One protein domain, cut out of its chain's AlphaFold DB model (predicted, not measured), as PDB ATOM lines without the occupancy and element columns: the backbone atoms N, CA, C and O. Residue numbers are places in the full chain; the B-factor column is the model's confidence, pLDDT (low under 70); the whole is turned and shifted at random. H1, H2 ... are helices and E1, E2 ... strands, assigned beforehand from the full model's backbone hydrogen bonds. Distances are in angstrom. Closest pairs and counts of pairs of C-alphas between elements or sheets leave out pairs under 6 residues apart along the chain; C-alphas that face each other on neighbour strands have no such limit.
ATOM      1  N   LEU A  56      21.894   5.608  38.912       97.31
ATOM      2  CA  LEU A  56      20.532   5.157  39.209       97.31
ATOM      3  C   LEU A  56      20.057   5.547  40.621       97.31
ATOM      4  O   LEU A  56      19.146   4.920  41.160       97.31
ATOM      5  N   MET A  57      20.641   6.589  41.218       95.19
ATOM      6  CA  MET A  57      20.273   7.104  42.536       95.19
ATOM      7  C   MET A  57      19.917   8.592  42.468       95.19
ATOM      8  O   MET A  57      20.477   9.344  41.669       95.19
ATOM      9  N   GLY A  58      18.994   9.020  43.334       92.94
ATOM     10  CA  GLY A  58      18.638  10.427  43.539       92.94
ATOM     11  C   GLY A  58      18.453  11.218  42.239       92.94
ATOM     12  O   GLY A  58      17.755  10.787  41.321       92.94
ATOM     13  N   ALA A  59      19.141  12.359  42.144       92.12
ATOM     14  CA  ALA A  59      19.031  13.270  41.009       92.12
ATOM     15  C   ALA A  59      19.470  12.657  39.662       92.12
ATOM     16  O   ALA A  59      19.029  13.120  38.611       92.12
ATOM     17  N   ASP A  60      20.330  11.634  39.647       93.62
ATOM     18  CA  ASP A  60      20.717  10.966  38.397       93.62
ATOM     19  C   ASP A  60      19.577  10.120  37.837       93.62
ATOM     20  O   ASP A  60      19.380  10.079  36.618       93.62
ATOM     21  N   LEU A  61      18.830   9.454  38.721       95.94
ATOM     22  CA  LEU A  61      17.660   8.678  38.337       95.94
ATOM     23  C   LEU A  61      16.547   9.599  37.836       95.94
ATOM     24  O   LEU A  61      16.005   9.357  36.759       95.94
ATOM     25  N   ASP A  62      16.273  10.692  38.552       95.31
ATOM     26  CA  ASP A  62      15.251  11.672  38.162       95.31
ATOM     27  C   ASP A  62      15.526  12.254  36.767       95.31
ATOM     28  O   ASP A  62      14.622  12.379  35.932       95.31
ATOM     29  N   ARG A  63      16.794  12.581  36.477       95.38
ATOM     30  CA  ARG A  63      17.211  13.091  35.163       95.38
ATOM     31  C   ARG A  63      17.056  12.040  34.067       95.38
ATOM     32  O   ARG A  63      16.557  12.378  32.995       95.38
ATOM     33  N   LEU A  64      17.416  10.782  34.334       97.06
ATOM     34  CA  LEU A  64      17.217   9.680  33.388       97.06
ATOM     35  C   LEU A  64      15.725   9.436  33.105       97.06
ATOM     36  O   LEU A  64      15.330   9.281  31.950       97.06
ATOM     37  N   GLU A  65      14.880   9.446  34.137       96.75
ATOM     38  CA  GLU A  65      13.436   9.289  33.967       96.75
ATOM     39  C   GLU A  65      12.832  10.418  33.142       96.75
ATOM     40  O   GLU A  65      12.038  10.158  32.231       96.75
ATOM     41  N   LYS A  66      13.226  11.662  33.430       95.62
ATOM     42  CA  LYS A  66      12.796  12.824  32.654       95.62
ATOM     43  C   LYS A  66      13.244  12.691  31.197       95.62
ATOM     44  O   LYS A  66      12.414  12.840  30.305       95.62
ATOM     45  N   LEU A  67      14.512  12.341  30.961       96.69
ATOM     46  CA  LEU A  67      15.071  12.131  29.623       96.69
ATOM     47  C   LEU A  67      14.308  11.051  28.849       96.69
ATOM     48  O   LEU A  67      13.987  11.247  27.687       96.69
ATOM     49  N   SER A  68      13.942   9.939  29.495       96.81
ATOM     50  CA  SER A  68      13.207   8.835  28.851       96.81
ATOM     51  C   SER A  68      11.828   9.234  28.293       96.81
ATOM     52  O   SER A  68      11.256   8.535  27.449       96.81
ATOM     53  N   ARG A  69      11.263  10.344  28.788       95.50
ATOM     54  CA  ARG A  69       9.969  10.893  28.357       95.50
ATOM     55  C   ARG A  69      10.117  11.938  27.249       95.50
ATOM     56  O   ARG A  69       9.126  12.233  26.588       95.50
ATOM     57  N   ASP A  70      11.320  12.461  27.033       95.06
ATOM     58  CA  ASP A  70      11.623  13.425  25.979       95.06
ATOM     59  C   ASP A  70      11.716  12.709  24.628       95.06
ATOM     60  O   ASP A  70      12.601  11.880  24.416       95.06
ATOM     61  N   THR A  71      10.781  12.979  23.717       89.06
ATOM     62  CA  THR A  71      10.663  12.235  22.454       89.06
ATOM     63  C   THR A  71      11.881  12.375  21.557       89.06
ATOM     64  O   THR A  71      12.202  11.432  20.832       89.06
ATOM     65  N   ASP A  72      12.562  13.514  21.635       90.25
ATOM     66  CA  ASP A  72      13.636  13.859  20.721       90.25
ATOM     67  C   ASP A  72      14.972  13.387  21.294       90.25
ATOM     68  O   ASP A  72      15.715  12.661  20.632       90.25
ATOM     69  N   LEU A  73      15.269  13.743  22.549       93.62
ATOM     70  CA  LEU A  73      16.550  13.433  23.184       93.62
ATOM     71  C   LEU A  73      16.705  11.950  23.521       93.62
ATOM     72  O   LEU A  73      17.804  11.417  23.362       93.62
ATOM     73  N   ARG A  74      15.633  11.248  23.921       94.50
ATOM     74  CA  ARG A  74      15.731   9.817  24.276       94.50
ATOM     75  C   ARG A  74      16.225   8.951  23.119       94.50
ATOM     76  O   ARG A  74      16.877   7.939  23.347       94.50
ATOM     77  N   SER A  75      15.916   9.351  21.882       93.69
ATOM     78  CA  SER A  75      16.302   8.619  20.670       93.69
ATOM     79  C   SER A  75      17.806   8.685  20.390       93.69
ATOM     80  O   SER A  75      18.347   7.819  19.699       93.69
ATOM     81  N   LEU A  76      18.480   9.692  20.955       96.12
ATOM     82  CA  LEU A  76      19.916   9.879  20.814       96.12
ATOM     83  C   LEU A  76      20.699   8.926  21.719       96.12
ATOM     84  O   LEU A  76      21.822   8.587  21.368       96.12
ATOM     85  N   VAL A  77      20.126   8.466  22.839       96.81
ATOM     86  CA  VAL A  77      20.817   7.627  23.829       96.81
ATOM     87  C   VAL A  77      21.128   6.249  23.244       96.81
ATOM     88  O   VAL A  77      20.248   5.401  23.096       96.81
ATOM     89  N   LYS A  78      22.405   6.016  22.932       96.81
ATOM     90  CA  LYS A  78      22.918   4.743  22.404       96.81
ATOM     91  C   LYS A  78      23.582   3.894  23.473       96.81
ATOM     92  O   LYS A  78      23.452   2.674  23.445       96.81
ATOM     93  N   THR A  79      24.241   4.534  24.429       98.19
ATOM     94  CA  THR A  79      24.955   3.866  25.515       98.19
ATOM     95  C   THR A  79      24.448   4.379  26.852       98.19
ATOM     96  O   THR A  79      24.383   5.589  27.058       98.19
ATOM     97  N   ILE A  80      24.138   3.477  27.780       98.25
ATOM     98  CA  ILE A  80      23.909   3.825  29.187       98.25
ATOM     99  C   ILE A  80      25.081   3.288  30.004       98.25
ATOM    100  O   ILE A  80      25.341   2.085  29.993       98.25
ATOM    101  N   ILE A  81      25.779   4.176  30.707       98.19
ATOM    102  CA  ILE A  81      26.838   3.842  31.659       98.19
ATOM    103  C   ILE A  81      26.263   3.938  33.072       98.19
ATOM    104  O   ILE A  81      25.780   4.988  33.486       98.19
ATOM    105  N   ILE A  82      26.324   2.838  33.810       98.19
ATOM    106  CA  ILE A  82      25.816   2.702  35.170       98.19
ATOM    107  C   ILE A  82      27.016   2.592  36.107       98.19
ATOM    108  O   ILE A  82      27.768   1.617  36.038       98.19
ATOM    109  N   GLN A  83      27.219   3.604  36.946       95.94
ATOM    110  CA  GLN A  83      28.325   3.669  37.904       95.94
ATOM    111  C   GLN A  83      27.985   4.621  39.052       95.94
ATOM    112  O   GLN A  83      27.320   5.631  38.830       95.94
ATOM    113  N   ASP A  84      28.453   4.319  40.258       94.12
ATOM    114  CA  ASP A  84      28.388   5.237  41.394       94.12
ATOM    115  C   ASP A  84      29.630   6.149  41.456       94.12
ATOM    116  O   ASP A  84      30.489   6.142  40.567       94.12
ATOM    117  N   ASP A  85      29.730   6.959  42.508       92.69
ATOM    118  CA  ASP A  85      30.823   7.916  42.686       92.69
ATOM    119  C   ASP A  85      32.023   7.345  43.459       92.69
ATOM    120  O   ASP A  85      32.902   8.096  43.889       92.69
ATOM    121  N   CYS A  86      32.123   6.017  43.597       90.56
ATOM    122  CA  CYS A  86      33.222   5.369  44.315       90.56
ATOM    123  C   CYS A  86      34.598   5.761  43.737       90.56
ATOM    124  O   CYS A  86      35.516   6.087  44.489       90.56
ATOM    125  N   GLU A  87      34.721   5.855  42.405       89.62
ATOM    126  CA  GLU A  87      35.944   6.316  41.719       89.62
ATOM    127  C   GLU A  87      36.304   7.769  42.066       89.62
ATOM    128  O   GLU A  87      37.478   8.088  42.259       89.62
ATOM    129  N   LYS A  88      35.300   8.649  42.198       89.25
ATOM    130  CA  LYS A  88      35.506  10.055  42.583       89.25
ATOM    131  C   LYS A  88      35.946  10.173  44.038       89.25
ATOM    132  O   LYS A  88      36.637  11.125  44.386       89.25
ATOM    133  N   ASN A  89      35.563   9.222  44.881       89.88
ATOM    134  CA  ASN A  89      35.956   9.207  46.280       89.88
ATOM    135  C   ASN A  89      37.310   8.536  46.530       89.88
ATOM    136  O   ASN A  89      37.747   8.534  47.675       89.88
ATOM    137  N   ASP A  90      37.994   8.006  45.512       88.31
ATOM    138  CA  ASP A  90      39.292   7.357  45.688       88.31
ATOM    139  C   ASP A  90      40.452   8.375  45.736       88.31
ATOM    140  O   ASP A  90      40.707   9.063  44.741       88.31
ATOM    141  N   PRO A  91      41.241   8.421  46.827       87.44
ATOM    142  CA  PRO A  91      42.491   9.183  46.891       87.44
ATOM    143  C   PRO A  91      43.499   8.869  45.771       87.44
ATOM    144  O   PRO A  91      44.377   9.683  45.484       87.44
ATOM    145  N   TRP A  92      43.411   7.692  45.136       84.06
ATOM    146  CA  TRP A  92      44.233   7.334  43.974       84.06
ATOM    147  C   TRP A  92      43.964   8.226  42.758       84.06
ATOM    148  O   TRP A  92      44.906   8.556  42.041       84.06
ATOM    149  N   ASN A  93      42.709   8.637  42.556       82.38
ATOM    150  CA  ASN A  93      42.251   9.339  41.354       82.38
ATOM    151  C   ASN A  93      41.775  10.774  41.609       82.38
ATOM    152  O   ASN A  93      41.472  11.483  40.648       82.38
ATOM    153  N   ASN A  94      41.668  11.197  42.871       83.75
ATOM    154  CA  ASN A  94      41.129  12.504  43.218       83.75
ATOM    155  C   ASN A  94      41.987  13.235  44.263       83.75
ATOM    156  O   ASN A  94      42.384  12.676  45.286       83.75
ATOM    157  N   VAL A  95      42.212  14.526  44.010       84.81
ATOM    158  CA  VAL A  95      42.882  15.479  44.908       84.81
ATOM    159  C   VAL A  95      42.032  15.770  46.153       84.81
ATOM    160  O   VAL A  95      42.564  15.937  47.252       84.81
ATOM    161  N   TYR A  96      40.706  15.783  45.991       85.38
ATOM    162  CA  TYR A  96      39.721  15.972  47.055       85.38
ATOM    163  C   TYR A  96      38.772  14.762  47.086       85.38
ATOM    164  O   TYR A  96      37.659  14.840  46.563       85.38
ATOM    165  N   PRO A  97      39.224  13.616  47.628       87.75
ATOM    166  CA  PRO A  97      38.418  12.406  47.733       87.75
ATOM    167  C   PRO A  97      37.324  12.552  48.800       87.75
ATOM    168  O   PRO A  97      37.319  13.507  49.582       87.75
ATOM    169  N   PHE A  98      36.420  11.570  48.852       87.00
ATOM    170  CA  PHE A  98      35.341  11.484  49.843       87.00
ATOM    171  C   PHE A  98      34.459  12.747  49.879       87.00
ATOM    172  O   PHE A  98      34.261  13.351  50.925       87.00
ATOM    173  N   GLN A  99      34.005  13.201  48.707       86.44
ATOM    174  CA  GLN A  99      33.126  14.378  48.577       86.44
ATOM    175  C   GLN A  99      31.717  14.016  48.101       86.44
ATOM    176  O   GLN A  99      30.828  14.863  48.134       86.44
ATOM    177  N   SER A 100      31.515  12.790  47.612       88.19
ATOM    178  CA  SER A 100      30.216  12.327  47.132       88.19
ATOM    179  C   SER A 100      29.606  11.299  48.075       88.19
ATOM    180  O   SER A 100      30.278  10.356  48.483       88.19
ATOM    181  N   ASP A 101      28.312  11.428  48.341       88.00
ATOM    182  CA  ASP A 101      27.529  10.430  49.079       88.00
ATOM    183  C   ASP A 101      26.801   9.449  48.141       88.00
ATOM    184  O   ASP A 101      26.059   8.576  48.589       88.00
ATOM    185  N   VAL A 102      26.992   9.581  46.822       91.25
ATOM    186  CA  VAL A 102      26.345   8.738  45.805       91.25
ATOM    187  C   VAL A 102      27.126   7.435  45.652       91.25
ATOM    188  O   VAL A 102      27.848   7.239  44.677       91.25
ATOM    189  N   ILE A 103      27.012   6.551  46.643       91.19
ATOM    190  CA  ILE A 103      27.666   5.238  46.670       91.19
ATOM    191  C   ILE A 103      26.604   4.147  46.773       91.19
ATOM    192  O   ILE A 103      25.691   4.240  47.596       91.19
ATOM    193  N   TRP A 104      26.711   3.109  45.941       92.12
ATOM    194  CA  TRP A 104      25.759   2.001  45.959       92.12
ATOM    195  C   TRP A 104      25.814   1.235  47.279       92.12
ATOM    196  O   TRP A 104      26.880   0.770  47.690       92.12
ATOM    197  N   SER A 105      24.646   1.042  47.892       87.12
ATOM    198  CA  SER A 105      24.473   0.174  49.055       87.12
ATOM    199  C   SER A 105      24.861  -1.268  48.734       87.12
ATOM    200  O   SER A 105      24.552  -1.779  47.651       87.12
ATOM    201  N   ALA A 106      25.480  -1.935  49.706       85.44
ATOM    202  CA  ALA A 106      25.792  -3.354  49.641       85.44
ATOM    203  C   ALA A 106      25.144  -4.122  50.802       85.44
ATOM    204  O   ALA A 106      24.976  -3.569  51.893       85.44
ATOM    205  N   ASP A 107      24.785  -5.380  50.552       84.81
ATOM    206  CA  ASP A 107      24.288  -6.304  51.573       84.81
ATOM    207  C   ASP A 107      25.430  -6.877  52.441       84.81
ATOM    208  O   ASP A 107      26.597  -6.494  52.316       84.81
ATOM    209  N   GLU A 108      25.095  -7.791  53.355       82.19
ATOM    210  CA  GLU A 108      26.069  -8.433  54.252       82.19
ATOM    211  C   GLU A 108      27.120  -9.275  53.505       82.19
ATOM    212  O   GLU A 108      28.241  -9.426  53.997       82.19
ATOM    213  N   ASP A 109      26.786  -9.764  52.307       79.00
ATOM    214  CA  ASP A 109      27.666 -10.543  51.432       79.00
ATOM    215  C   ASP A 109      28.485  -9.649  50.476       79.00
ATOM    216  O   ASP A 109      29.345 -10.131  49.733       79.00
ATOM    217  N   GLY A 110      28.251  -8.331  50.500       80.56
ATOM    218  CA  GLY A 110      28.908  -7.353  49.639       80.56
ATOM    219  C   GLY A 110      28.306  -7.241  48.233       80.56
ATOM    220  O   GLY A 110      28.928  -6.625  47.363       80.56
ATOM    221  N   ASN A 111      27.120  -7.810  47.986       85.69
ATOM    222  CA  ASN A 111      26.403  -7.633  46.726       85.69
ATOM    223  C   ASN A 111      25.722  -6.268  46.678       85.69
ATOM    224  O   ASN A 111      25.254  -5.751  47.688       85.69
ATOM    225  N   ILE A 112      25.624  -5.706  45.477       90.00
ATOM    226  CA  ILE A 112      24.935  -4.439  45.237       90.00
ATOM    227  C   ILE A 112      23.426  -4.645  45.438       90.00
ATOM    228  O   ILE A 112      22.829  -5.513  44.802       90.00
ATOM    229  N   MET A 113      22.808  -3.828  46.295       90.56
ATOM    230  CA  MET A 113      21.380  -3.928  46.625       90.56
ATOM    231  C   MET A 113      20.514  -3.300  45.525       90.56
ATOM    232  O   MET A 113      20.122  -2.131  45.603       90.56
ATOM    233  N   SER A 114      20.220  -4.078  44.481       91.75
ATOM    234  CA  SER A 114      19.426  -3.668  43.315       91.75
ATOM    235  C   SER A 114      18.069  -3.047  43.660       91.75
ATOM    236  O   SER A 114      17.551  -2.253  42.888       91.75
ATOM    237  N   GLU A 115      17.468  -3.401  44.794       89.62
ATOM    238  CA  GLU A 115      16.193  -2.871  45.280       89.62
ATOM    239  C   GLU A 115      16.288  -1.459  45.878       89.62
ATOM    240  O   GLU A 115      15.273  -0.769  45.973       89.62
ATOM    241  N   GLN A 116      17.488  -1.022  46.270       90.38
ATOM    242  CA  GLN A 116      17.744   0.330  46.787       90.38
ATOM    243  C   GLN A 116      18.256   1.291  45.708       90.38
ATOM    244  O   GLN A 116      18.353   2.496  45.933       90.38
ATOM    245  N   ILE A 117      18.588   0.758  44.537       92.12
ATOM    246  CA  ILE A 117      19.106   1.486  43.382       92.12
ATOM    247  C   ILE A 117      18.027   1.405  42.299       92.12
ATOM    248  O   ILE A 117      17.313   0.415  42.220       92.12
ATOM    249  N   GLY A 118      17.848   2.430  41.467       94.94
ATOM    250  CA  GLY A 118      16.742   2.560  40.500       94.94
ATOM    251  C   GLY A 118      16.684   1.528  39.358       94.94
ATOM    252  O   GLY A 118      16.263   1.861  38.250       94.94
ATOM    253  N   VAL A 119      17.102   0.279  39.582       96.12
ATOM    254  CA  VAL A 119      17.103  -0.839  38.635       96.12
ATOM    255  C   VAL A 119      15.698  -1.110  38.104       96.12
ATOM    256  O   VAL A 119      15.530  -1.260  36.897       96.12
ATOM    257  N   GLN A 120      14.665  -1.123  38.956       95.50
ATOM    258  CA  GLN A 120      13.286  -1.354  38.495       95.50
ATOM    259  C   GLN A 120      12.779  -0.230  37.587       95.50
ATOM    260  O   GLN A 120      12.129  -0.496  36.576       95.50
ATOM    261  N   ASN A 121      13.135   1.017  37.892       96.88
ATOM    262  CA  ASN A 121      12.800   2.175  37.069       96.88
ATOM    263  C   ASN A 121      13.477   2.074  35.695       96.88
ATOM    264  O   ASN A 121      12.813   2.241  34.669       96.88
ATOM    265  N   LEU A 122      14.773   1.738  35.660       96.94
ATOM    266  CA  LEU A 122      15.498   1.497  34.410       96.94
ATOM    267  C   LEU A 122      14.868   0.359  33.605       96.94
ATOM    268  O   LEU A 122      14.602   0.523  32.418       96.94
ATOM    269  N   ARG A 123      14.566  -0.772  34.245       94.81
ATOM    270  CA  ARG A 123      13.907  -1.907  33.588       94.81
ATOM    271  C   ARG A 123      12.574  -1.508  32.973       94.81
ATOM    272  O   ARG A 123      12.329  -1.858  31.827       94.81
ATOM    273  N   ALA A 124      11.744  -0.751  33.691       94.88
ATOM    274  CA  ALA A 124      10.493  -0.232  33.148       94.88
ATOM    275  C   ALA A 124      10.748   0.650  31.915       94.88
ATOM    276  O   ALA A 124      10.129   0.444  30.879       94.88
ATOM    277  N   MET A 125      11.726   1.564  31.970       95.62
ATOM    278  CA  MET A 125      12.104   2.397  30.817       95.62
ATOM    279  C   MET A 125      12.526   1.577  29.588       95.62
ATOM    280  O   MET A 125      12.165   1.940  28.467       95.62
ATOM    281  N   LEU A 126      13.264   0.483  29.795       93.25
ATOM    282  CA  LEU A 126      13.711  -0.416  28.728       93.25
ATOM    283  C   LEU A 126      12.565  -1.284  28.185       93.25
ATOM    284  O   LEU A 126      12.443  -1.457  26.975       93.25
ATOM    285  N   LEU A 127      11.711  -1.824  29.059       90.56
ATOM    286  CA  LEU A 127      10.563  -2.656  28.675       90.56
ATOM    287  C   LEU A 127       9.490  -1.854  27.933       90.56
ATOM    288  O   LEU A 127       8.928  -2.347  26.959       90.56
ATOM    289  N   ASP A 128       9.257  -0.608  28.350       91.25
ATOM    290  CA  ASP A 128       8.323   0.317  27.704       91.25
ATOM    291  C   ASP A 128       8.839   0.834  26.345       91.25
ATOM    292  O   ASP A 128       8.133   1.573  25.655       91.25
ATOM    293  N   GLY A 129      10.095   0.544  25.984       89.88
ATOM    294  CA  GLY A 129      10.755   1.128  24.814       89.88
ATOM    295  C   GLY A 129      10.939   2.647  24.917       89.88
ATOM    296  O   GLY A 129      11.077   3.332  23.902       89.88
ATOM    297  N   ARG A 130      10.911   3.205  26.137       93.31
ATOM    298  CA  ARG A 130      11.238   4.621  26.379       93.31
ATOM    299  C   ARG A 130      12.730   4.877  26.213       93.31
ATOM    300  O   ARG A 130      13.113   5.957  25.777       93.31
ATOM    301  N   LEU A 131      13.550   3.884  26.540       93.81
ATOM    302  CA  LEU A 131      14.975   3.856  26.246       93.81
ATOM    303  C   LEU A 131      15.284   2.575  25.473       93.81
ATOM    304  O   LEU A 131      14.912   1.488  25.910       93.81
ATOM    305  N   CYS A 132      15.988   2.712  24.351       92.38
ATOM    306  CA  CYS A 132      16.406   1.591  23.506       92.38
ATOM    307  C   CYS A 132      17.921   1.660  23.253       92.38
ATOM    308  O   CYS A 132      18.335   1.860  22.108       92.38
ATOM    309  N   PRO A 133      18.756   1.581  24.308       94.75
ATOM    310  CA  PRO A 133      20.198   1.649  24.148       94.75
ATOM    311  C   PRO A 133      20.716   0.430  23.382       94.75
ATOM    312  O   PRO A 133      20.233  -0.691  23.536       94.75
ATOM    313  N   GLU A 134      21.756   0.655  22.595       95.25
ATOM    314  CA  GLU A 134      22.527  -0.388  21.924       95.25
ATOM    315  C   GLU A 134      23.513  -1.036  22.902       95.25
ATOM    316  O   GLU A 134      23.857  -2.207  22.754       95.25
ATOM    317  N   ILE A 135      23.954  -0.288  23.922       97.25
ATOM    318  CA  ILE A 135      24.945  -0.734  24.899       97.25
ATOM    319  C   ILE A 135      24.504  -0.339  26.312       97.25
ATOM    320  O   ILE A 135      24.210   0.825  26.586       97.25
ATOM    321  N   ILE A 136      24.520  -1.298  27.236       98.00
ATOM    322  CA  ILE A 136      24.528  -1.022  28.676       98.00
ATOM    323  C   ILE A 136      25.893  -1.417  29.220       98.00
ATOM    324  O   ILE A 136      26.367  -2.534  29.018       98.00
ATOM    325  N   LYS A 137      26.519  -0.481  29.921       98.25
ATOM    326  CA  LYS A 137      27.835  -0.626  30.521       98.25
ATOM    327  C   LYS A 137      27.721  -0.384  32.018       98.25
ATOM    328  O   LYS A 137      27.215   0.650  32.425       98.25
ATOM    329  N   ILE A 138      28.193  -1.309  32.835       97.38
ATOM    330  CA  ILE A 138      28.173  -1.217  34.294       97.38
ATOM    331  C   ILE A 138      29.616  -1.201  34.765       97.38
ATOM    332  O   ILE A 138      30.384  -2.096  34.410       97.38
ATOM    333  N   ARG A 139      29.993  -0.191  35.544       94.50
ATOM    334  CA  ARG A 139      31.355  -0.025  36.054       94.50
ATOM    335  C   ARG A 139      31.324  -0.086  37.575       94.50
ATOM    336  O   ARG A 139      30.818   0.820  38.225       94.50
ATOM    337  N   ASP A 140      31.870  -1.164  38.121       92.00
ATOM    338  CA  ASP A 140      32.016  -1.366  39.557       92.00
ATOM    339  C   ASP A 140      33.458  -1.065  39.975       92.00
ATOM    340  O   ASP A 140      34.388  -1.820  39.672       92.00
ATOM    341  N   TYR A 141      33.639   0.091  40.614       90.88
ATOM    342  CA  TYR A 141      34.936   0.593  41.048       90.88
ATOM    343  C   TYR A 141      35.211   0.205  42.501       90.88
ATOM    344  O   TYR A 141      34.414   0.484  43.397       90.88
ATOM    345  N   HIS A 142      36.363  -0.415  42.745       87.50
ATOM    346  CA  HIS A 142      36.792  -0.862  44.066       87.50
ATOM    347  C   HIS A 142      38.018  -0.072  44.518       87.50
ATOM    348  O   HIS A 142      39.097  -0.170  43.921       87.50
ATOM    349  N   ILE A 143      37.865   0.661  45.618       87.00
ATOM    350  CA  ILE A 143      38.955   1.425  46.232       87.00
ATOM    351  C   ILE A 143      39.965   0.448  46.846       87.00
ATOM    352  O   ILE A 143      39.600  -0.565  47.448       87.00
ATOM    353  N   SER A 144      41.261   0.728  46.725       85.56
ATOM    354  CA  SER A 144      42.266  -0.056  47.451       85.56
ATOM    355  C   SER A 144      42.065   0.082  48.963       85.56
ATOM    356  O   SER A 144      41.912   1.193  49.470       85.56
ATOM    357  N   LEU A 145      42.164  -1.023  49.710       84.31
ATOM    358  CA  LEU A 145      42.105  -0.998  51.180       84.31
ATOM    359  C   LEU A 145      43.087   0.016  51.789       84.31
ATOM    360  O   LEU A 145      42.755   0.689  52.763       84.31
ATOM    361  N   THR A 146      44.266   0.180  51.183       84.19
ATOM    362  CA  THR A 146      45.269   1.154  51.632       84.19
ATOM    363  C   THR A 146      44.804   2.602  51.457       84.19
ATOM    364  O   THR A 146      45.186   3.476  52.228       84.19
ATOM    365  N   ASN A 147      43.946   2.888  50.480       85.81
ATOM    366  CA  ASN A 147      43.475   4.255  50.250       85.81
ATOM    367  C   ASN A 147      42.400   4.648  51.274       85.81
ATOM    368  O   ASN A 147      42.272   5.822  51.613       85.81
ATOM    369  N   LEU A 148      41.688   3.675  51.854       85.50
ATOM    370  CA  LEU A 148      40.710   3.939  52.912       85.50
ATOM    371  C   LEU A 148      41.333   4.432  54.226       85.50
ATOM    372  O   LEU A 148      40.605   4.946  55.074       85.50
ATOM    373  N   TYR A 149      42.657   4.344  54.414       82.94
ATOM    374  CA  TYR A 149      43.316   4.980  55.563       82.94
ATOM    375  C   TYR A 149      43.134   6.504  55.580       82.94
ATOM    376  O   TYR A 149      43.114   7.087  56.662       82.94
ATOM    377  N   TYR A 150      42.952   7.122  54.410       82.06
ATOM    378  CA  TYR A 150      42.710   8.559  54.255       82.06
ATOM    379  C   TYR A 150      41.228   8.936  54.344       82.06
ATOM    380  O   TYR A 150      40.897  10.118  54.322       82.06
ATOM    381  N   CYS A 151      40.332   7.948  54.441       82.31
ATOM    382  CA  CYS A 151      38.904   8.179  54.612       82.31
ATOM    383  C   CYS A 151      38.656   8.834  55.985       82.31
ATOM    384  O   CYS A 151      39.063   8.229  56.993       82.31
ATOM    385  N   PRO A 152      38.007  10.019  56.040       77.69
ATOM    386  CA  PRO A 152      37.651  10.689  57.291       77.69
ATOM    387  C   PRO A 152      36.840   9.773  58.213       77.69
ATOM    388  O   PRO A 152      36.108   8.915  57.724       77.69
ATOM    389  N   GLU A 153      36.940   9.951  59.533       69.75
ATOM    390  CA  GLU A 153      36.224   9.103  60.507       69.75
ATOM    391  C   GLU A 153      34.696   9.163  60.340       69.75
ATOM    392  O   GLU A 153      34.026   8.145  60.505       69.75
ATOM    393  N   ASP A 154      34.163  10.318  59.927       65.12
ATOM    394  CA  ASP A 154      32.730  10.515  59.668       65.12
ATOM    395  C   ASP A 154      32.250   9.833  58.377       65.12
ATOM    396  O   ASP A 154      31.054   9.601  58.192       65.12
ATOM    397  N   HIS A 155      33.171   9.477  57.479       67.06
ATOM    398  CA  HIS A 155      32.844   8.704  56.291       67.06
ATOM    399  C   HIS A 155      32.849   7.223  56.655       67.06
ATOM    400  O   HIS A 155      33.881   6.631  56.983       67.06
ATOM    401  N   ASN A 156      31.673   6.602  56.593       63.47
ATOM    402  CA  ASN A 156      31.511   5.201  56.938       63.47
ATOM    403  C   ASN A 156      32.303   4.315  55.960       63.47
ATOM    404  O   ASN A 156      31.824   3.968  54.885       63.47
ATOM    405  N   ARG A 157      33.518   3.907  56.357       62.47
ATOM    406  CA  ARG A 157      34.413   3.036  55.569       62.47
ATOM    407  C   ARG A 157      33.738   1.752  55.078       62.47
ATOM    408  O   ARG A 157      34.185   1.193  54.086       62.47
ATOM    409  N   LYS A 158      32.671   1.300  55.750       60.94
ATOM    410  CA  LYS A 158      31.888   0.114  55.369       60.94
ATOM    411  C   LYS A 158      31.041   0.308  54.106       60.94
ATOM    412  O   LYS A 158      30.541  -0.677  53.585       60.94
ATOM    413  N   VAL A 159      30.858   1.543  53.641       70.88
ATOM    414  CA  VAL A 159      30.065   1.855  52.440       70.88
ATOM    415  C   VAL A 159      30.865   1.591  51.162       70.88
ATOM    416  O   VAL A 159      30.293   1.257  50.129       70.88
ATOM    417  N   TYR A 160      32.194   1.698  51.216       82.19
ATOM    418  CA  TYR A 160      33.035   1.521  50.038       82.19
ATOM    419  C   TYR A 160      33.320   0.052  49.758       82.19
ATOM    420  O   TYR A 160      33.764  -0.693  50.633       82.19
ATOM    421  N   ARG A 161      33.157  -0.340  48.494       79.94
ATOM    422  CA  ARG A 161      33.656  -1.623  48.002       79.94
ATOM    423  C   ARG A 161      35.169  -1.546  47.846       79.94
ATOM    424  O   ARG A 161      35.708  -0.581  47.298       79.94
ATOM    425  N   THR A 162      35.859  -2.558  48.359       75.44
ATOM    426  CA  THR A 162      37.318  -2.544  48.477       75.44
ATOM    427  C   THR A 162      37.966  -3.652  47.682       75.44
ATOM    428  O   THR A 162      37.550  -4.797  47.801       75.44
ATOM    429  N   ALA A 163      39.066  -3.358  46.993       66.38
ATOM    430  CA  ALA A 163      39.846  -4.365  46.286       66.38
ATOM    431  C   ALA A 163      40.529  -5.323  47.290       66.38
ATOM    432  O   ALA A 163      41.648  -5.085  47.746       66.38
ATOM    433  N   GLY A 164      39.828  -6.393  47.677       58.06
ATOM    434  CA  GLY A 164      40.294  -7.424  48.607       58.06
ATOM    435  C   GLY A 164      40.742  -8.716  47.915       58.06
ATOM    436  O   GLY A 164      40.360  -9.017  46.781       58.06
ATOM    437  N   TYR A 165      41.544  -9.525  48.616       41.38
ATOM    438  CA  TYR A 165      41.861 -10.889  48.180       41.38
ATOM    439  C   TYR A 165      40.576 -11.729  48.144       41.38
ATOM    440  O   TYR A 165      39.896 -11.856  49.154       41.38
ATOM    441  N   GLY A 166      40.251 -12.302  46.982       49.47
ATOM    442  CA  GLY A 166      39.088 -13.181  46.815       49.47
ATOM    443  C   GLY A 166      37.774 -12.490  46.444       49.47
ATOM    444  O   GLY A 166      36.789 -13.193  46.267       49.47
ATOM    445  N   GLN A 167      37.741 -11.161  46.264       55.16
ATOM    446  CA  GLN A 167      36.523 -10.512  45.773       55.16
ATOM    447  C   GLN A 167      36.286 -10.846  44.295       55.16
ATOM    448  O   GLN A 167      37.074 -10.533  43.385       55.16
ATOM    449  N   ASP A 168      35.209 -11.592  44.104       61.75
ATOM    450  CA  ASP A 168      34.756 -12.133  42.842       61.75
ATOM    451  C   ASP A 168      33.960 -11.070  42.079       61.75
ATOM    452  O   ASP A 168      33.407 -10.138  42.660       61.75
ATOM    453  N   ALA A 169      33.888 -11.194  40.760       72.69
ATOM    454  CA  ALA A 169      33.042 -10.326  39.940       72.69
ATOM    455  C   ALA A 169      31.537 -10.562  40.165       72.69
ATOM    456  O   ALA A 169      30.705  -9.983  39.471       72.69
ATOM    457  N   THR A 170      31.192 -11.410  41.133       78.81
ATOM    458  CA  THR A 170      29.843 -11.832  41.487       78.81
ATOM    459  C   THR A 170      28.913 -10.660  41.752       78.81
ATOM    460  O   THR A 170      27.846 -10.630  41.153       78.81
ATOM    461  N   ALA A 171      29.311  -9.661  42.548       85.12
ATOM    462  CA  ALA A 171      28.434  -8.534  42.881       85.12
ATOM    463  C   ALA A 171      27.964  -7.775  41.626       85.12
ATOM    464  O   ALA A 171      26.763  -7.648  41.385       85.12
ATOM    465  N   VAL A 172      28.898  -7.340  40.770       89.56
ATOM    466  CA  VAL A 172      28.558  -6.639  39.520       89.56
ATOM    467  C   VAL A 172      27.877  -7.557  38.503       89.56
ATOM    468  O   VAL A 172      27.008  -7.112  37.758       89.56
ATOM    469  N   ALA A 173      28.209  -8.850  38.484       89.06
ATOM    470  CA  ALA A 173      27.556  -9.825  37.618       89.06
ATOM    471  C   ALA A 173      26.085 -10.056  38.019       89.06
ATOM    472  O   ALA A 173      25.223 -10.147  37.143       89.06
ATOM    473  N   LEU A 174      25.779 -10.125  39.318       89.06
ATOM    474  CA  LEU A 174      24.412 -10.215  39.838       89.06
ATOM    475  C   LEU A 174      23.640  -8.917  39.586       89.06
ATOM    476  O   LEU A 174      22.512  -8.964  39.101       89.06
ATOM    477  N   PHE A 175      24.273  -7.766  39.801       93.56
ATOM    478  CA  PHE A 175      23.671  -6.471  39.490       93.56
ATOM    479  C   PHE A 175      23.340  -6.337  37.993       93.56
ATOM    480  O   PHE A 175      22.241  -5.935  37.611       93.56
ATOM    481  N   ALA A 176      24.252  -6.773  37.119       95.00
ATOM    482  CA  ALA A 176      24.023  -6.822  35.681       95.00
ATOM    483  C   ALA A 176      22.866  -7.759  35.304       95.00
ATOM    484  O   ALA A 176      22.030  -7.386  34.478       95.00
ATOM    485  N   ARG A 177      22.780  -8.946  35.931       92.50
ATOM    486  CA  ARG A 177      21.634  -9.858  35.782       92.50
ATOM    487  C   ARG A 177      20.338  -9.130  36.115       92.50
ATOM    488  O   ARG A 177      19.407  -9.186  35.316       92.50
ATOM    489  N   ASP A 178      20.283  -8.456  37.259       93.75
ATOM    490  CA  ASP A 178      19.063  -7.806  37.736       93.75
ATOM    491  C   ASP A 178      18.581  -6.719  36.775       93.75
ATOM    492  O   ASP A 178      17.378  -6.548  36.605       93.75
ATOM    493  N   ILE A 179      19.488  -6.048  36.061       93.62
ATOM    494  CA  ILE A 179      19.134  -5.081  35.015       93.62
ATOM    495  C   ILE A 179      18.555  -5.775  33.773       93.62
ATOM    496  O   ILE A 179      17.523  -5.338  33.262       93.62
ATOM    497  N   ILE A 180      19.176  -6.855  33.281       90.50
ATOM    498  CA  ILE A 180      18.808  -7.433  31.974       90.50
ATOM    499  C   ILE A 180      17.773  -8.560  32.015       90.50
ATOM    500  O   ILE A 180      17.171  -8.893  30.992       90.50
ATOM    501  N   GLN A 181      17.565  -9.186  33.172       85.75
ATOM    502  CA  GLN A 181      16.745 -10.387  33.274       85.75
ATOM    503  C   GLN A 181      15.306 -10.103  32.831       85.75
ATOM    504  O   GLN A 181      14.634  -9.255  33.399       85.75
ATOM    505  N   GLY A 182      14.793 -10.825  31.837       80.44
ATOM    506  CA  GLY A 182      13.414 -10.635  31.365       80.44
ATOM    507  C   GLY A 182      13.199  -9.406  30.475       80.44
ATOM    508  O   GLY A 182      12.053  -9.093  30.169       80.44
ATOM    509  N   LEU A 183      14.267  -8.732  30.029       83.25
ATOM    510  CA  LEU A 183      14.167  -7.781  28.923       83.25
ATOM    511  C   LEU A 183      13.821  -8.504  27.613       83.25
ATOM    512  O   LEU A 183      14.195  -9.658  27.397       83.25
ATOM    513  N   VAL A 184      13.121  -7.794  26.725       76.38
ATOM    514  CA  VAL A 184      12.742  -8.284  25.386       76.38
ATOM    515  C   VAL A 184      13.885  -8.118  24.375       76.38
ATOM    516  O   VAL A 184      13.908  -8.783  23.343       76.38
ATOM    517  N   HIS A 185      14.848  -7.242  24.666       81.50
ATOM    518  CA  HIS A 185      15.977  -6.962  23.786       81.50
ATOM    519  C   HIS A 185      16.929  -8.160  23.709       81.50
ATOM    520  O   HIS A 185      17.338  -8.715  24.729       81.50
ATOM    521  N   ASN A 186      17.309  -8.529  22.485       87.44
ATOM    522  CA  ASN A 186      18.263  -9.607  22.254       87.44
ATOM    523  C   ASN A 186      19.685  -9.115  22.514       87.44
ATOM    524  O   ASN A 186      20.135  -8.155  21.891       87.44
ATOM    525  N   VAL A 187      20.399  -9.803  23.395       91.75
ATOM    526  CA  VAL A 187      21.820  -9.598  23.665       91.75
ATOM    527  C   VAL A 187      22.638 -10.285  22.573       91.75
ATOM    528  O   VAL A 187      22.378 -11.440  22.231       91.75
ATOM    529  N   ILE A 188      23.624  -9.572  22.025       93.12
ATOM    530  CA  ILE A 188      24.489 -10.050  20.931       93.12
ATOM    531  C   ILE A 188      25.949 -10.249  21.354       93.12
ATOM    532  O   ILE A 188      26.624 -11.116  20.794       93.12
ATOM    533  N   ASP A 189      26.413  -9.502  22.359       95.44
ATOM    534  CA  ASP A 189      27.763  -9.602  22.924       95.44
ATOM    535  C   ASP A 189      27.740  -9.248  24.420       95.44
ATOM    536  O   ASP A 189      27.004  -8.348  24.837       95.44
ATOM    537  N   VAL A 190      28.531  -9.968  25.220       95.88
ATOM    538  CA  VAL A 190      28.722  -9.705  26.656       95.88
ATOM    539  C   VAL A 190      30.209  -9.724  26.976       95.88
ATOM    540  O   VAL A 190      30.896 -10.695  26.665       95.88
ATOM    541  N   LYS A 191      30.701  -8.686  27.653       95.12
ATOM    542  CA  LYS A 191      32.083  -8.609  28.134       95.12
ATOM    543  C   LYS A 191      32.127  -8.227  29.600       95.12
ATOM    544  O   LYS A 191      31.605  -7.187  29.975       95.12
ATOM    545  N   MET A 192      32.777  -9.038  30.418       92.94
ATOM    546  CA  MET A 192      33.052  -8.781  31.824       92.94
ATOM    547  C   MET A 192      34.554  -8.747  32.004       92.94
ATOM    548  O   MET A 192      35.223  -9.779  31.983       92.94
ATOM    549  N   LEU A 193      35.085  -7.543  32.152       88.12
ATOM    550  CA  LEU A 193      36.516  -7.314  32.172       88.12
ATOM    551  C   LEU A 193      36.922  -6.697  33.492       88.12
ATOM    552  O   LEU A 193      36.297  -5.766  33.994       88.12
ATOM    553  N   ARG A 194      38.026  -7.200  34.028       84.19
ATOM    554  CA  ARG A 194      38.688  -6.602  35.175       84.19
ATOM    555  C   ARG A 194      39.864  -5.775  34.687       84.19
ATOM    556  O   ARG A 194      40.755  -6.289  34.016       84.19
ATOM    557  N   GLN A 195      39.871  -4.505  35.050       82.00
ATOM    558  CA  GLN A 195      40.894  -3.551  34.667       82.00
ATOM    559  C   GLN A 195      41.550  -3.012  35.935       82.00
ATOM    560  O   GLN A 195      40.877  -2.558  36.858       82.00
ATOM    561  N   SER A 196      42.878  -3.074  35.987       70.88
ATOM    562  CA  SER A 196      43.620  -2.246  36.933       70.88
ATOM    563  C   SER A 196      43.601  -0.824  36.392       70.88
ATOM    564  O   SER A 196      43.901  -0.617  35.211       70.88
ATOM    565  N   THR A 197      43.247   0.156  37.218       66.19
ATOM    566  CA  THR A 197      43.428   1.551  36.813       66.19
ATOM    567  C   THR A 197      44.923   1.796  36.640       66.19
ATOM    568  O   THR A 197      45.713   1.444  37.519       66.19
ATOM    569  N   GLY A 198      45.332   2.370  35.508       59.28
ATOM    570  CA  GLY A 198      46.735   2.708  35.270       59.28
ATOM    571  C   GLY A 198      47.331   3.597  36.373       59.28
ATOM    572  O   GLY A 198      46.623   4.150  37.214       59.28
ATOM    573  N   ASN A 199      48.659   3.754  36.366       53.41
ATOM    574  CA  ASN A 199      49.369   4.670  37.265       53.41
ATOM    575  C   ASN A 199      48.998   6.133  36.952       53.41
ATOM    576  O   ASN A 199      49.741   6.828  36.266       53.41
ATOM    577  N   LEU A 200      47.882   6.624  37.485       55.06
ATOM    578  CA  LEU A 200      47.494   8.036  37.433       55.06
ATOM    579  C   LEU A 200      48.082   8.803  38.627       55.06
ATOM    580  O   LEU A 200      47.397   9.562  39.304       55.06
ATOM    581  N   ARG A 201      49.389   8.637  38.890       54.19
ATOM    582  CA  ARG A 201      50.083   9.380  39.968       54.19
ATOM    583  C   ARG A 201      49.939  10.902  39.818       54.19
ATOM    584  O   ARG A 201      50.031  11.620  40.813       54.19
ATOM    585  N   GLU A 202      49.683  11.373  38.598       52.84
ATOM    586  CA  GLU A 202      49.481  12.778  38.232       52.84
ATOM    587  C   GLU A 202      48.124  13.373  38.657       52.84
ATOM    588  O   GLU A 202      47.929  14.565  38.454       52.84
ATOM    589  N   LEU A 203      47.213  12.602  39.267       56.03
ATOM    590  CA  LEU A 203      45.921  13.092  39.794       56.03
ATOM    591  C   LEU A 203      45.684  12.700  41.265       56.03
ATOM    592  O   LEU A 203      44.574  12.803  41.781       56.03
ATOM    593  N   SER A 204      46.731  12.221  41.937       66.94
ATOM    594  CA  SER A 204      46.613  11.620  43.265       66.94
ATOM    595  C   SER A 204      46.426  12.648  44.385       66.94
ATOM    596  O   SER A 204      46.916  13.777  44.314       66.94
ATOM    597  N   TYR A 205      45.791  12.205  45.471       70.50
ATOM    598  CA  TYR A 205      45.592  12.945  46.720       70.50
ATOM    599  C   TYR A 205      46.846  13.662  47.243       70.50
ATOM    600  O   TYR A 205      46.733  14.723  47.840       70.50
ATOM    601  N   PHE A 206      48.058  13.158  46.979       73.12
ATOM    602  CA  PHE A 206      49.302  13.814  47.412       73.12
ATOM    603  C   PHE A 206      49.650  15.106  46.667       73.12
ATOM    604  O   PHE A 206      50.607  15.780  47.040       73.12
ATOM    605  N   GLN A 207      48.900  15.471  45.626       74.44
ATOM    606  CA  GLN A 207      48.959  16.823  45.070       74.44
ATOM    607  C   GLN A 207      48.209  17.844  45.929       74.44
ATOM    608  O   GLN A 207      48.376  19.047  45.730       74.44
ATOM    609  N   ASN A 208      47.389  17.384  46.874       72.38
ATOM    610  CA  ASN A 208      46.704  18.253  47.808       72.38
ATOM    611  C   ASN A 208      47.722  18.822  48.818       72.38
ATOM    612  O   ASN A 208      48.376  18.045  49.519       72.38
ATOM    613  N   PRO A 209      47.868  20.156  48.921       74.00
ATOM    614  CA  PRO A 209      48.784  20.780  49.878       74.00
ATOM    615  C   PRO A 209      48.419  20.489  51.341       74.00
ATOM    616  O   PRO A 209      49.294  20.553  52.203       74.00
ATOM    617  N   ASP A 210      47.159  20.138  51.607       74.06
ATOM    618  CA  ASP A 210      46.642  19.801  52.933       74.06
ATOM    619  C   ASP A 210      46.723  18.293  53.235       74.06
ATOM    620  O   ASP A 210      46.308  17.850  54.311       74.06
ATOM    621  N   ALA A 211      47.242  17.478  52.306       71.56
ATOM    622  CA  ALA A 211      47.377  16.045  52.526       71.56
ATOM    623  C   ALA A 211      48.351  15.771  53.689       71.56
ATOM    624  O   ALA A 211      49.494  16.245  53.670       71.56
ATOM    625  N   PRO A 212      47.954  14.967  54.692       68.69
ATOM    626  CA  PRO A 212      48.865  14.570  55.744       68.69
ATOM    627  C   PRO A 212      50.021  13.752  55.146       68.69
ATOM    628  O   PRO A 212      49.807  12.962  54.218       68.69
ATOM    629  N   PRO A 213      51.246  13.881  55.688       64.81
ATOM    630  CA  PRO A 213      52.335  12.987  55.320       64.81
ATOM    631  C   PRO A 213      51.905  11.547  55.630       64.81
ATOM    632  O   PRO A 213      51.558  11.226  56.766       64.81
ATOM    633  N   GLY A 214      51.879  10.686  54.613       62.25
ATOM    634  CA  GLY A 214      51.242   9.374  54.709       62.25
ATOM    635  C   GLY A 214      51.919   8.281  53.881       62.25
ATOM    636  O   GLY A 214      52.928   8.508  53.217       62.25
ATOM    637  N   MET A 215      51.355   7.073  53.972       63.62
ATOM    638  CA  MET A 215      51.781   5.860  53.261       63.62
ATOM    639  C   MET A 215      51.642   5.973  51.734       63.62
ATOM    640  O   MET A 215      51.119   6.938  51.199       63.62
ATOM    641  N   SER A 216      52.104   4.964  50.998       76.56
ATOM    642  CA  SER A 216      51.798   4.843  49.570       76.56
ATOM    643  C   SER A 216      50.311   4.569  49.347       76.56
ATOM    644  O   SER A 216      49.736   3.734  50.044       76.56
ATOM    645  N   LEU A 217      49.726   5.166  48.312       79.50
ATOM    646  CA  LEU A 217      48.426   4.732  47.806       79.50
ATOM    647  C   LEU A 217      48.563   3.365  47.114       79.50
ATOM    648  O   LEU A 217      49.626   3.030  46.580       79.50
ATOM    649  N   GLY A 218      47.499   2.569  47.139       79.12
ATOM    650  CA  GLY A 218      47.395   1.317  46.395       79.12
ATOM    651  C   GLY A 218      46.535   1.478  45.143       79.12
ATOM    652  O   GLY A 218      45.594   2.267  45.130       79.12
ATOM    653  N   SER A 219      46.852   0.698  44.108       78.56
ATOM    654  CA  SER A 219      46.080   0.661  42.865       78.56
ATOM    655  C   SER A 219      44.656   0.184  43.120       78.56
ATOM    656  O   SER A 219      44.459  -0.807  43.830       78.56
ATOM    657  N   SER A 220      43.688   0.835  42.495       81.25
ATOM    658  CA  SER A 220      42.304   0.387  42.508       81.25
ATOM    659  C   SER A 220      42.031  -0.664  41.439       81.25
ATOM    660  O   SER A 220      42.875  -1.003  40.597       81.25
ATOM    661  N   LEU A 221      40.829  -1.223  41.513       85.38
ATOM    662  CA  LEU A 221      40.359  -2.261  40.620       85.38
ATOM    663  C   LEU A 221      38.994  -1.870  40.078       85.38
ATOM    664  O   LEU A 221      38.118  -1.474  40.838       85.38
ATOM    665  N   VAL A 222      38.797  -2.030  38.777       88.69
ATOM    666  CA  VAL A 222      37.499  -1.823  38.143       88.69
ATOM    667  C   VAL A 222      37.045  -3.127  37.524       88.69
ATOM    668  O   VAL A 222      37.793  -3.751  36.769       88.69
ATOM    669  N   THR A 223      35.820  -3.537  37.831       89.81
ATOM    670  CA  THR A 223      35.144  -4.604  37.095       89.81
ATOM    671  C   THR A 223      34.057  -3.982  36.235       89.81
ATOM    672  O   THR A 223      33.186  -3.267  36.722       89.81
ATOM    673  N   GLU A 224      34.133  -4.225  34.937       93.12
ATOM    674  CA  GLU A 224      33.288  -3.594  33.939       93.12
ATOM    675  C   GLU A 224      32.492  -4.658  33.190       93.12
ATOM    676  O   GLU A 224      33.075  -5.572  32.611       93.12
ATOM    677  N   VAL A 225      31.165  -4.535  33.195       95.94
ATOM    678  CA  VAL A 225      30.251  -5.399  32.443       95.94
ATOM    679  C   VAL A 225      29.663  -4.594  31.292       95.94
ATOM    680  O   VAL A 225      28.967  -3.611  31.510       95.94
ATOM    681  N   THR A 226      29.938  -5.003  30.060       97.50
ATOM    682  CA  THR A 226      29.391  -4.413  28.837       97.50
ATOM    683  C   THR A 226      28.451  -5.411  28.183       97.50
ATOM    684  O   THR A 226      28.819  -6.563  27.961       97.50
ATOM    685  N   ILE A 227      27.236  -4.966  27.881       96.56
ATOM    686  CA  ILE A 227      26.175  -5.765  27.275       96.56
ATOM    687  C   ILE A 227      25.713  -5.026  26.028       96.56
ATOM    688  O   ILE A 227      25.223  -3.899  26.119       96.56
ATOM    689  N   CYS A 228      25.870  -5.662  24.874       96.38
ATOM    690  CA  CYS A 228      25.455  -5.117  23.588       96.38
ATOM    691  C   CYS A 228      24.134  -5.756  23.159       96.38
ATOM    692  O   CYS A 228      23.989  -6.983  23.188       96.38
ATOM    693  N   PHE A 229      23.195  -4.933  22.712       92.25
ATOM    694  CA  PHE A 229      21.883  -5.345  22.233       92.25
ATOM    695  C   PHE A 229      21.807  -5.282  20.710       92.25
ATOM    696  O   PHE A 229      22.473  -4.481  20.055       92.25
ATOM    697  N   SER A 230      20.972  -6.138  20.127       86.94
ATOM    698  CA  SER A 230      20.649  -6.062  18.708       86.94
ATOM    699  C   SER A 230      19.769  -4.849  18.422       86.94
ATOM    700  O   SER A 230      18.782  -4.607  19.116       86.94
ATOM    701  N   THR A 231      20.075  -4.142  17.337       77.19
ATOM    702  CA  THR A 231      19.193  -3.127  16.748       77.19
ATOM    703  C   THR A 231      18.063  -3.748  15.919       77.19
ATOM    704  O   THR A 231      17.091  -3.071  15.587       77.19
ATOM    705  N   GLU A 232      18.152  -5.044  15.595       68.38
ATOM    706  CA  GLU A 232      17.098  -5.776  14.904       68.38
ATOM    707  C   GLU A 232      16.049  -6.248  15.920       68.38
ATOM    708  O   GLU A 232      16.249  -7.222  16.649       68.38
ATOM    709  N   LEU A 233      14.887  -5.587  15.938       55.75
ATOM    710  CA  LEU A 233      13.698  -6.048  16.661       55.75
ATOM    711  C   LEU A 233      13.135  -7.308  15.985       55.75
ATOM    712  O   LEU A 233      12.114  -7.280  15.299       55.75
ATOM    713  N   ARG A 234      13.807  -8.447  16.152       51.62
ATOM    714  CA  ARG A 234      13.219  -9.743  15.818       51.62
ATOM    715  C   ARG A 234      12.360 -10.160  16.999       51.62
ATOM    716  O   ARG A 234      12.880 -10.539  18.042       51.62
ATOM    717  N   GLY A 235      11.043 -10.068  16.818       45.75
ATOM    718  CA  GLY A 235      10.024 -10.537  17.759       45.75
ATOM    719  C   GLY A 235      10.045 -12.056  17.916       45.75
ATOM    720  O   GLY A 235       9.110 -12.738  17.509       45.75
ATOM    721  N   CYS A 236      11.131 -12.600  18.460       43.19
ATOM    722  CA  CYS A 236      11.253 -14.017  18.735       43.19
ATOM    723  C   CYS A 236      11.186 -14.241  20.242       43.19
ATOM    724  O   CYS A 236      12.010 -13.749  21.006       43.19
ATOM    725  N   HIS A 237      10.189 -15.018  20.658       49.25
ATOM    726  CA  HIS A 237       9.894 -15.410  22.037       49.25
ATOM    727  C   HIS A 237      10.940 -16.364  22.651       49.25
ATOM    728  O   HIS A 237      10.640 -17.111  23.580       49.25
ATOM    729  N   THR A 238      12.166 -16.382  22.132       51.97
ATOM    730  CA  THR A 238      13.193 -17.379  22.437       51.97
ATOM    731  C   THR A 238      14.310 -16.801  23.300       51.97
ATOM    732  O   THR A 238      15.470 -16.985  22.987       51.97
ATOM    733  N   GLY A 239      13.991 -16.108  24.393       61.56
ATOM    734  CA  GLY A 239      14.983 -15.681  25.392       61.56
ATOM    735  C   GLY A 239      16.009 -14.629  24.926       61.56
ATOM    736  O   GLY A 239      16.428 -14.566  23.772       61.56
ATOM    737  N   HIS A 240      16.469 -13.810  25.872       76.00
ATOM    738  CA  HIS A 240      17.320 -12.644  25.607       76.00
ATOM    739  C   HIS A 240      18.742 -12.977  25.117       76.00
ATOM    740  O   HIS A 240      19.423 -12.082  24.637       76.00
ATOM    741  N   PHE A 241      19.199 -14.234  25.175       86.56
ATOM    742  CA  PHE A 241      20.529 -14.652  24.691       86.56
ATOM    743  C   PHE A 241      20.509 -15.418  23.360       86.56
ATOM    744  O   PHE A 241      21.551 -15.874  22.896       86.56
ATOM    745  N   SER A 242      19.353 -15.549  22.700       84.69
ATOM    746  CA  SER A 242      19.248 -16.345  21.464       84.69
ATOM    747  C   SER A 242      20.094 -15.838  20.296       84.69
ATOM    748  O   SER A 242      20.444 -16.625  19.418       84.69
ATOM    749  N   MET A 243      20.437 -14.548  20.284       88.69
ATOM    750  CA  MET A 243      21.283 -13.927  19.259       88.69
ATOM    751  C   MET A 243      22.736 -13.727  19.700       88.69
ATOM    752  O   MET A 243      23.518 -13.139  18.949       88.69
ATOM    753  N   LEU A 244      23.102 -14.194  20.893       91.50
ATOM    754  CA  LEU A 244      24.433 -13.999  21.440       91.50
ATOM    755  C   LEU A 244      25.465 -14.772  20.613       91.50
ATOM    756  O   LEU A 244      25.333 -15.982  20.440       91.50
TER     757      LEU A 244
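AT A GLANCE: This is residues 56 to 244 of the 382 residues of an uncharacterized protein of Aureobasidium pullulans (UniProt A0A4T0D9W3). With little regular structure, this domain is a twisted sheet of four strands with H4 packed along one face, H2 beside H4 and H1 beside H2; residues 197 to 220 and 230 to 244 extend its length. The 189 printed residues, 69 in named elements of mixed class, include, in order, H1 E1 H2 E2 H3 H4 E3 E4. The mixed sheet runs E1 E2 E4 E3. It is compact, radius of gyration of the C-alphas 18.3 A, spanning 61 by 35 by 32 A.

HOW THE PARTS SIT: H1, residues 58 to 69, only just touches H2, residues 119 to 127, with 3 pairs of C-alphas within 8 A, the closest Ser 68 and Met 125, 6.8 A. E1, residues 79 to 82, is parallel to E2, residues 135 to 144, with N 82 and O 137 at 2.7 A. H3 is residues 147 to 150. H4, residues 170 to 180, is over E2 and E4, residues 221 to 229, height over the sheet 9.0 A. E3, residues 187 to 196, and E4 form a hairpin, N 226 and O 191 at 2.7 A.

IN THESE COORDINATES: H1, 17.5 A long, begins at C-alpha 58, (18.638, 10.427, 43.539). E4, 26.2 A, ends at C-alpha 229, (21.883, -5.345, 22.233).

THE WHOLE: The printed part has no cut; 32 residues, among them 232 to 239, have pLDDT under 70.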